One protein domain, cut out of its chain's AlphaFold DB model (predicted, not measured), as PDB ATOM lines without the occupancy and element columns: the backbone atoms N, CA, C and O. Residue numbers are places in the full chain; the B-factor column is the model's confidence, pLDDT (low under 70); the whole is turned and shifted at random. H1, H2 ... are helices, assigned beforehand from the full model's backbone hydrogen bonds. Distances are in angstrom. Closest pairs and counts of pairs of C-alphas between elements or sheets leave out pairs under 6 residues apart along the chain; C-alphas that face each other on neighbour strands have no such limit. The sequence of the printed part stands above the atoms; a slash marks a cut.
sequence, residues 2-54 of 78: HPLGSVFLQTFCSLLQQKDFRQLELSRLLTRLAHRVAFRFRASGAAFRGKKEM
ATOM      1  N   HIS A   2     -36.191 -29.922 -46.786       65.25
ATOM      2  CA  HIS A   2     -34.811 -30.296 -47.118       65.25
ATOM      3  C   HIS A   2     -34.767 -31.784 -47.519       65.25
ATOM      4  O   HIS A   2     -35.288 -32.602 -46.758       65.25
ATOM      5  N   PRO A   3     -34.163 -32.162 -48.662       78.12
ATOM      6  CA  PRO A   3     -34.218 -33.538 -49.178       78.12
ATOM      7  C   PRO A   3     -33.537 -34.565 -48.259       78.12
ATOM      8  O   PRO A   3     -33.829 -35.749 -48.345       78.12
ATOM      9  N   LEU A   4     -32.668 -34.111 -47.348       82.44
ATOM     10  CA  LEU A   4     -31.959 -34.959 -46.378       82.44
ATOM     11  C   LEU A   4     -32.692 -35.118 -45.025       82.44
ATOM     12  O   LEU A   4     -32.151 -35.730 -44.108       82.44
ATOM     13  N   GLY A   5     -33.896 -34.553 -44.857       88.50
ATOM     14  CA  GLY A   5     -34.663 -34.614 -43.600       88.50
ATOM     15  C   GLY A   5     -34.325 -33.505 -42.592       88.50
ATOM     16  O   GLY A   5     -33.689 -32.510 -42.943       88.50
ATOM     17  N   SER A   6     -34.760 -33.641 -41.332       92.88
ATOM     18  CA  SER A   6     -34.526 -32.629 -40.286       92.88
ATOM     19  C   SER A   6     -33.077 -32.637 -39.789       92.88
ATOM     20  O   SER A   6     -32.459 -33.696 -39.672       92.88
ATOM     21  N   VAL A   7     -32.527 -31.463 -39.452       94.38
ATOM     22  CA  VAL A   7     -31.161 -31.381 -38.905       94.38
ATOM     23  C   VAL A   7     -31.032 -32.140 -37.584       94.38
ATOM     24  O   VAL A   7     -30.000 -32.765 -37.337       94.38
ATOM     25  N   PHE A   8     -32.093 -32.143 -36.772       95.75
ATOM     26  CA  PHE A   8     -32.170 -32.918 -35.540       95.75
ATOM     27  C   PHE A   8     -31.931 -34.411 -35.802       95.75
ATOM     28  O   PHE A   8     -30.997 -34.981 -35.242       95.75
ATOM     29  N   LEU A   9     -32.715 -35.032 -36.695       95.75
ATOM     30  CA  LEU A   9     -32.614 -36.470 -36.968       95.75
ATOM     31  C   LEU A   9     -31.314 -36.827 -37.686       95.75
ATOM     32  O   LEU A   9     -30.674 -37.811 -37.328       95.75
ATOM     33  N   GLN A  10     -30.872 -36.004 -38.641       95.25
ATOM     34  CA  GLN A  10     -29.573 -36.195 -39.291       95.25
ATOM     35  C   GLN A  10     -28.434 -36.202 -38.262       95.25
ATOM     36  O   GLN A  10     -27.568 -37.081 -38.284       95.25
ATOM     37  N   THR A  11     -28.446 -35.244 -37.331       96.62
ATOM     38  CA  THR A  11     -27.435 -35.143 -36.272       96.62
ATOM     39  C   THR A  11     -27.528 -36.321 -35.308       96.62
ATOM     40  O   THR A  11     -26.496 -36.896 -34.973       96.62
ATOM     41  N   PHE A  12     -28.738 -36.715 -34.905       96.81
ATOM     42  CA  PHE A  12     -28.975 -37.867 -34.037       96.81
ATOM     43  C   PHE A  12     -28.409 -39.158 -34.628       96.81
ATOM     44  O   PHE A  12     -27.563 -39.798 -34.006       96.81
ATOM     45  N   CYS A  13     -28.793 -39.493 -35.861       96.06
ATOM     46  CA  CYS A  13     -28.305 -40.688 -36.545       96.06
ATOM     47  C   CYS A  13     -26.782 -40.653 -36.734       96.06
ATOM     48  O   CYS A  13     -26.114 -41.662 -36.522       96.06
ATOM     49  N   SER A  14     -26.215 -39.485 -37.061       96.12
ATOM     50  CA  SER A  14     -24.761 -39.325 -37.203       96.12
ATOM     51  C   SER A  14     -24.003 -39.574 -35.894       96.12
ATOM     52  O   SER A  14     -22.880 -40.071 -35.927       96.12
ATOM     53  N   LEU A  15     -24.581 -39.208 -34.743       96.56
ATOM     54  CA  LEU A  15     -23.994 -39.520 -33.438       96.56
ATOM     55  C   LEU A  15     -24.109 -41.018 -33.139       96.56
ATOM     56  O   LEU A  15     -23.123 -41.620 -32.740       96.56
ATOM     57  N   LEU A  16     -25.256 -41.645 -33.408       96.12
ATOM     58  CA  LEU A  16     -25.449 -43.082 -33.172       96.12
ATOM     59  C   LEU A  16     -24.551 -43.987 -34.026       96.12
ATOM     60  O   LEU A  16     -24.237 -45.103 -33.622       96.12
ATOM     61  N   GLN A  17     -24.092 -43.527 -35.188       95.50
ATOM     62  CA  GLN A  17     -23.108 -44.266 -35.985       95.50
ATOM     63  C   GLN A  17     -21.735 -44.370 -35.292       95.50
ATOM     64  O   GLN A  17     -20.936 -45.245 -35.624       95.50
ATOM     65  N   GLN A  18     -21.455 -43.515 -34.307       93.88
ATOM     66  CA  GLN A  18     -20.193 -43.489 -33.573       93.88
ATOM     67  C   GLN A  18     -20.304 -44.345 -32.306       93.88
ATOM     68  O   GLN A  18     -21.207 -44.156 -31.491       93.88
ATOM     69  N   LYS A  19     -19.385 -45.305 -32.133       88.38
ATOM     70  CA  LYS A  19     -19.412 -46.262 -31.009       88.38
ATOM     71  C   LYS A  19     -19.425 -45.573 -29.644       88.38
ATOM     72  O   LYS A  19     -20.214 -45.959 -28.790       88.38
ATOM     73  N   ASP A  20     -18.622 -44.527 -29.476       89.81
ATOM     74  CA  ASP A  20     -18.487 -43.831 -28.191       89.81
ATOM     75  C   ASP A  20     -19.798 -43.164 -27.758       89.81
ATOM     76  O   ASP A  20     -20.151 -43.162 -26.584       89.81
ATOM     77  N   PHE A  21     -20.573 -42.653 -28.718       93.81
ATOM     78  CA  PHE A  21     -21.853 -42.000 -28.447       93.81
ATOM     79  C   PHE A  21     -22.973 -42.991 -28.130       93.81
ATOM     80  O   PHE A  21     -23.914 -42.634 -27.426       93.81
ATOM     81  N   ARG A  22     -22.874 -44.231 -28.619       93.75
ATOM     82  CA  ARG A  22     -23.844 -45.295 -28.328       93.75
ATOM     83  C   ARG A  22     -23.788 -45.782 -26.883       93.75
ATOM     84  O   ARG A  22     -24.803 -46.219 -26.355       93.75
ATOM     85  N   GLN A  23     -22.631 -45.660 -26.240       92.94
ATOM     86  CA  GLN A  23     -22.443 -46.036 -24.836       92.94
ATOM     87  C   GLN A  23     -22.852 -44.931 -23.851       92.94
ATOM     88  O   GLN A  23     -22.803 -45.139 -22.641       92.94
ATOM     89  N   LEU A  24     -23.240 -43.747 -24.339       95.25
ATOM     90  CA  LEU A  24     -23.653 -42.645 -23.476       95.25
ATOM     91  C   LEU A  24     -25.054 -42.872 -22.906       95.25
ATOM     92  O   LEU A  24     -25.953 -43.371 -23.585       95.25
ATOM     93  N   GLU A  25     -25.248 -42.389 -21.680       95.62
ATOM     94  CA  GLU A  25     -26.581 -42.172 -21.126       95.62
ATOM     95  C   GLU A  25     -27.378 -41.248 -22.066       95.62
ATOM     96  O   GLU A  25     -26.837 -40.301 -22.651       95.62
ATOM     97  N   LEU A  26     -28.663 -41.551 -22.253       96.31
ATOM     98  CA  LEU A  26     -29.514 -40.917 -23.256       96.31
ATOM     99  C   LEU A  26     -29.539 -39.387 -23.140       96.31
ATOM    100  O   LEU A  26     -29.428 -38.696 -24.152       96.31
ATOM    101  N   SER A  27     -29.648 -38.839 -21.932       96.56
ATOM    102  CA  SER A  27     -29.639 -37.392 -21.703       96.56
ATOM    103  C   SER A  27     -28.294 -36.780 -22.103       96.56
ATOM    104  O   SER A  27     -28.287 -35.784 -22.827       96.56
ATOM    105  N   ARG A  28     -27.156 -37.406 -21.758       96.69
ATOM    106  CA  ARG A  28     -25.817 -36.982 -22.226       96.69
ATOM    107  C   ARG A  28     -25.712 -37.010 -23.753       96.69
ATOM    108  O   ARG A  28     -25.209 -36.051 -24.348       96.69
ATOM    109  N   LEU A  29     -26.200 -38.067 -24.405       97.50
ATOM    110  CA  LEU A  29     -26.245 -38.161 -25.869       97.50
ATOM    111  C   LEU A  29     -27.063 -37.008 -26.474       97.50
ATOM    112  O   LEU A  29     -26.602 -36.333 -27.400       97.50
ATOM    113  N   LEU A  30     -28.250 -36.739 -25.927       97.88
ATOM    114  CA  LEU A  30     -29.129 -35.666 -26.386       97.88
ATOM    115  C   LEU A  30     -28.530 -34.272 -26.126       97.88
ATOM    116  O   LEU A  30     -28.664 -33.388 -26.972       97.88
ATOM    117  N   THR A  31     -27.778 -34.071 -25.040       97.88
ATOM    118  CA  THR A  31     -27.000 -32.839 -24.823       97.88
ATOM    119  C   THR A  31     -25.944 -32.640 -25.914       97.88
ATOM    120  O   THR A  31     -25.795 -31.534 -26.444       97.88
ATOM    121  N   ARG A  32     -25.221 -33.699 -26.309       97.75
ATOM    122  CA  ARG A  32     -24.233 -33.625 -27.405       97.75
ATOM    123  C   ARG A  32     -24.893 -33.343 -28.751       97.75
ATOM    124  O   ARG A  32     -24.341 -32.577 -29.545       97.75
ATOM    125  N   LEU A  33     -26.080 -33.899 -28.984       98.06
ATOM    126  CA  LEU A  33     -26.914 -33.551 -30.130       98.06
ATOM    127  C   LEU A  33     -27.268 -32.067 -30.115       98.06
ATOM    128  O   LEU A  33     -27.007 -31.387 -31.107       98.06
ATOM    129  N   ALA A  34     -27.817 -31.558 -29.008       98.06
ATOM    130  CA  ALA A  34     -28.252 -30.169 -28.893       98.06
ATOM    131  C   ALA A  34     -27.102 -29.197 -29.167       98.06
ATOM    132  O   ALA A  34     -27.235 -28.302 -30.001       98.06
ATOM    133  N   HIS A  35     -25.931 -29.448 -28.573       97.94
ATOM    134  CA  HIS A  35     -24.708 -28.705 -28.871       97.94
ATOM    135  C   HIS A  35     -24.370 -28.748 -30.371       97.94
ATOM    136  O   HIS A  35     -24.104 -27.723 -30.999       97.94
ATOM    137  N   ARG A  36     -24.390 -29.932 -30.989       97.69
ATOM    138  CA  ARG A  36     -24.016 -30.071 -32.400       97.69
ATOM    139  C   ARG A  36     -24.989 -29.346 -33.332       97.69
ATOM    140  O   ARG A  36     -24.517 -28.691 -34.260       97.69
ATOM    141  N   VAL A  37     -26.293 -29.398 -33.063       97.56
ATOM    142  CA  VAL A  37     -27.298 -28.629 -33.813       97.56
ATOM    143  C   VAL A  37     -27.068 -27.129 -33.610       97.56
ATOM    144  O   VAL A  37     -26.847 -26.424 -34.591       97.56
ATOM    145  N   ALA A  38     -26.997 -26.652 -32.366       97.56
ATOM    146  CA  ALA A  38     -26.863 -25.227 -32.052       97.56
ATOM    147  C   ALA A  38     -25.649 -24.567 -32.722       97.56
ATOM    148  O   ALA A  38     -25.753 -23.493 -33.325       97.56
ATOM    149  N   PHE A  39     -24.490 -25.227 -32.669       96.75
ATOM    150  CA  PHE A  39     -23.252 -24.634 -33.165       96.75
ATOM    151  C   PHE A  39     -23.015 -24.889 -34.655       96.75
ATOM    152  O   PHE A  39     -22.555 -23.982 -35.353       96.75
ATOM    153  N   ARG A  40     -23.363 -26.073 -35.180       95.19
ATOM    154  CA  ARG A  40     -23.011 -26.450 -36.564       95.19
ATOM    155  C   ARG A  40     -24.118 -26.208 -37.576       95.19
ATOM    156  O   ARG A  40     -23.811 -25.995 -38.747       95.19
ATOM    157  N   PHE A  41     -25.383 -26.205 -37.164       94.94
ATOM    158  CA  PHE A  41     -26.470 -25.943 -38.099       94.94
ATOM    159  C   PHE A  41     -26.512 -24.470 -38.490       94.94
ATOM    160  O   PHE A  41     -26.256 -23.579 -37.675       94.94
ATOM    161  N   ARG A  42     -26.860 -24.205 -39.744       94.38
ATOM    162  CA  ARG A  42     -27.233 -22.878 -40.214       94.38
ATOM    163  C   ARG A  42     -28.250 -23.039 -41.331       94.38
ATOM    164  O   ARG A  42     -27.971 -23.720 -42.314       94.38
ATOM    165  N   ALA A  43     -29.413 -22.418 -41.179       92.00
ATOM    166  CA  ALA A  43     -30.456 -22.490 -42.184       92.00
ATOM    167  C   ALA A  43     -29.982 -21.862 -43.505       92.00
ATOM    168  O   ALA A  43     -29.327 -20.810 -43.533       92.00
ATOM    169  N   SER A  44     -30.308 -22.543 -44.600       86.12
ATOM    170  CA  SER A  44     -30.104 -22.093 -45.974       86.12
ATOM    171  C   SER A  44     -31.423 -21.570 -46.567       86.12
ATOM    172  O   SER A  44     -32.487 -21.693 -45.961       86.12
ATOM    173  N   GLY A  45     -31.358 -20.948 -47.747       87.69
ATOM    174  CA  GLY A  45     -32.523 -20.355 -48.424       87.69
ATOM    175  C   GLY A  45     -32.697 -18.858 -48.154       87.69
ATOM    176  O   GLY A  45     -32.127 -18.318 -47.213       87.69
ATOM    177  N   ALA A  46     -33.455 -18.167 -49.008       88.81
ATOM    178  CA  ALA A  46     -33.518 -16.702 -49.018       88.81
ATOM    179  C   ALA A  46     -34.064 -16.096 -47.709       88.81
ATOM    180  O   ALA A  46     -33.455 -15.188 -47.157       88.81
ATOM    181  N   ALA A  47     -35.166 -16.636 -47.176       91.81
ATOM    182  CA  ALA A  47     -35.865 -16.059 -46.020       91.81
ATOM    183  C   ALA A  47     -35.212 -16.363 -44.657       91.81
ATOM    184  O   ALA A  47     -35.396 -15.630 -43.685       91.81
ATOM    185  N   PHE A  48     -34.467 -17.466 -44.560       89.94
ATOM    186  CA  PHE A  48     -33.936 -17.967 -43.288       89.94
ATOM    187  C   PHE A  48     -32.416 -18.113 -43.292       89.94
ATOM    188  O   PHE A  48     -31.860 -18.681 -42.351       89.94
ATOM    189  N   ARG A  49     -31.737 -17.578 -44.318       93.50
ATOM    190  CA  ARG A  49     -30.280 -17.642 -44.447       93.50
ATOM    191  C   ARG A  49     -29.627 -17.211 -43.146       93.50
ATOM    192  O   ARG A  49     -29.820 -16.100 -42.664       93.50
ATOM    193  N   GLY A  50     -28.808 -18.093 -42.598       92.94
ATOM    194  CA  GLY A  50     -27.978 -17.752 -41.459       92.94
ATOM    195  C   GLY A  50     -28.590 -18.045 -40.092       92.94
ATOM    196  O   GLY A  50     -27.834 -18.033 -39.117       92.94
ATOM    197  N   LYS A  51     -29.898 -18.337 -40.013       95.06
ATOM    198  CA  LYS A  51     -30.587 -18.619 -38.746       95.06
ATOM    199  C   LYS A  51     -30.107 -19.931 -38.123       95.06
ATOM    200  O   LYS A  51     -29.653 -20.841 -38.819       95.06
ATOM    201  N   LYS A  52     -30.183 -19.992 -36.798       96.31
ATOM    202  CA  LYS A  52     -29.759 -21.118 -35.960       96.31
ATOM    203  C   LYS A  52     -30.975 -21.839 -35.387       96.31
ATOM    204  O   LYS A  52     -32.073 -21.291 -35.381       96.31
ATOM    205  N   GLU A  53     -30.755 -23.051 -34.899       95.44
ATOM    206  CA  GLU A  53     -31.768 -23.881 -34.248       95.44
ATOM    207  C   GLU A  53     -31.209 -24.385 -32.914       95.44
ATOM    208  O   GLU A  53     -30.036 -24.751 -32.849       95.44
ATOM    209  N   MET A  54     -32.032 -24.401 -31.864       97.38
ATOM    210  CA  MET A  54     -31.703 -24.998 -30.569       97.38
ATOM    211  C   MET A  54     -32.762 -26.056 -30.238       97.38
ATOM    212  O   MET A  54     -33.929 -25.696 -30.068       97.38
TER     213      MET A  54
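AT A GLANCE: This is residues 2 to 54 of the 78 residues of the protein "Caspase-3" of Liparis tanakae (Tanaka's snailfish) (UniProt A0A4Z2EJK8). Look first at the longest helix, H3: H1 crosses it steeply, and short H2 sits in the turn between them at one end. Past H3's other end, residues 41 to 54, with no named element, loop out and fold back toward it. The printed part has 53 residues with three named helices, H1, H2, H3 in chain order, and no named strand: all helix. It is only just loose, close to compact, with a radius of gyration of the C-alphas of 12.3 A, and spans 40 by 20 by 12 A.

HOW THE PARTS SIT: Start from H3, residues 26 to 40. H1, residues 7 to 16, touches it at a steep tilt of 52 degrees, opposite ways; the closest C-alphas, Phe 12 and Leu 33, are 6.2 A apart. H2, residues 19 to 22, only just touches H1, only at the corner, with 3 pairs of C-alphas within 8 A, the closest Leu 16 and Arg 22 at 5.6 A. In H1 and H3 every O i to N i+4 pair is within hydrogen-bond range; H2 is too short for one.

IN THESE COORDINATES: Find C-alpha 26 at (-29.514, -40.917, -23.256); H3 runs 20.7 A to C-alpha 40. H1 runs 14.2 A from C-alpha 7 at (-31.161, -31.381, -38.905), H2 5.3 A.

THE WHOLE: The farthest C-alphas, Gln 23 and Ala 46, are 39.6 A apart. The printed part has no cut; both links are tight. Residue 2 alone has pLDDT under 70.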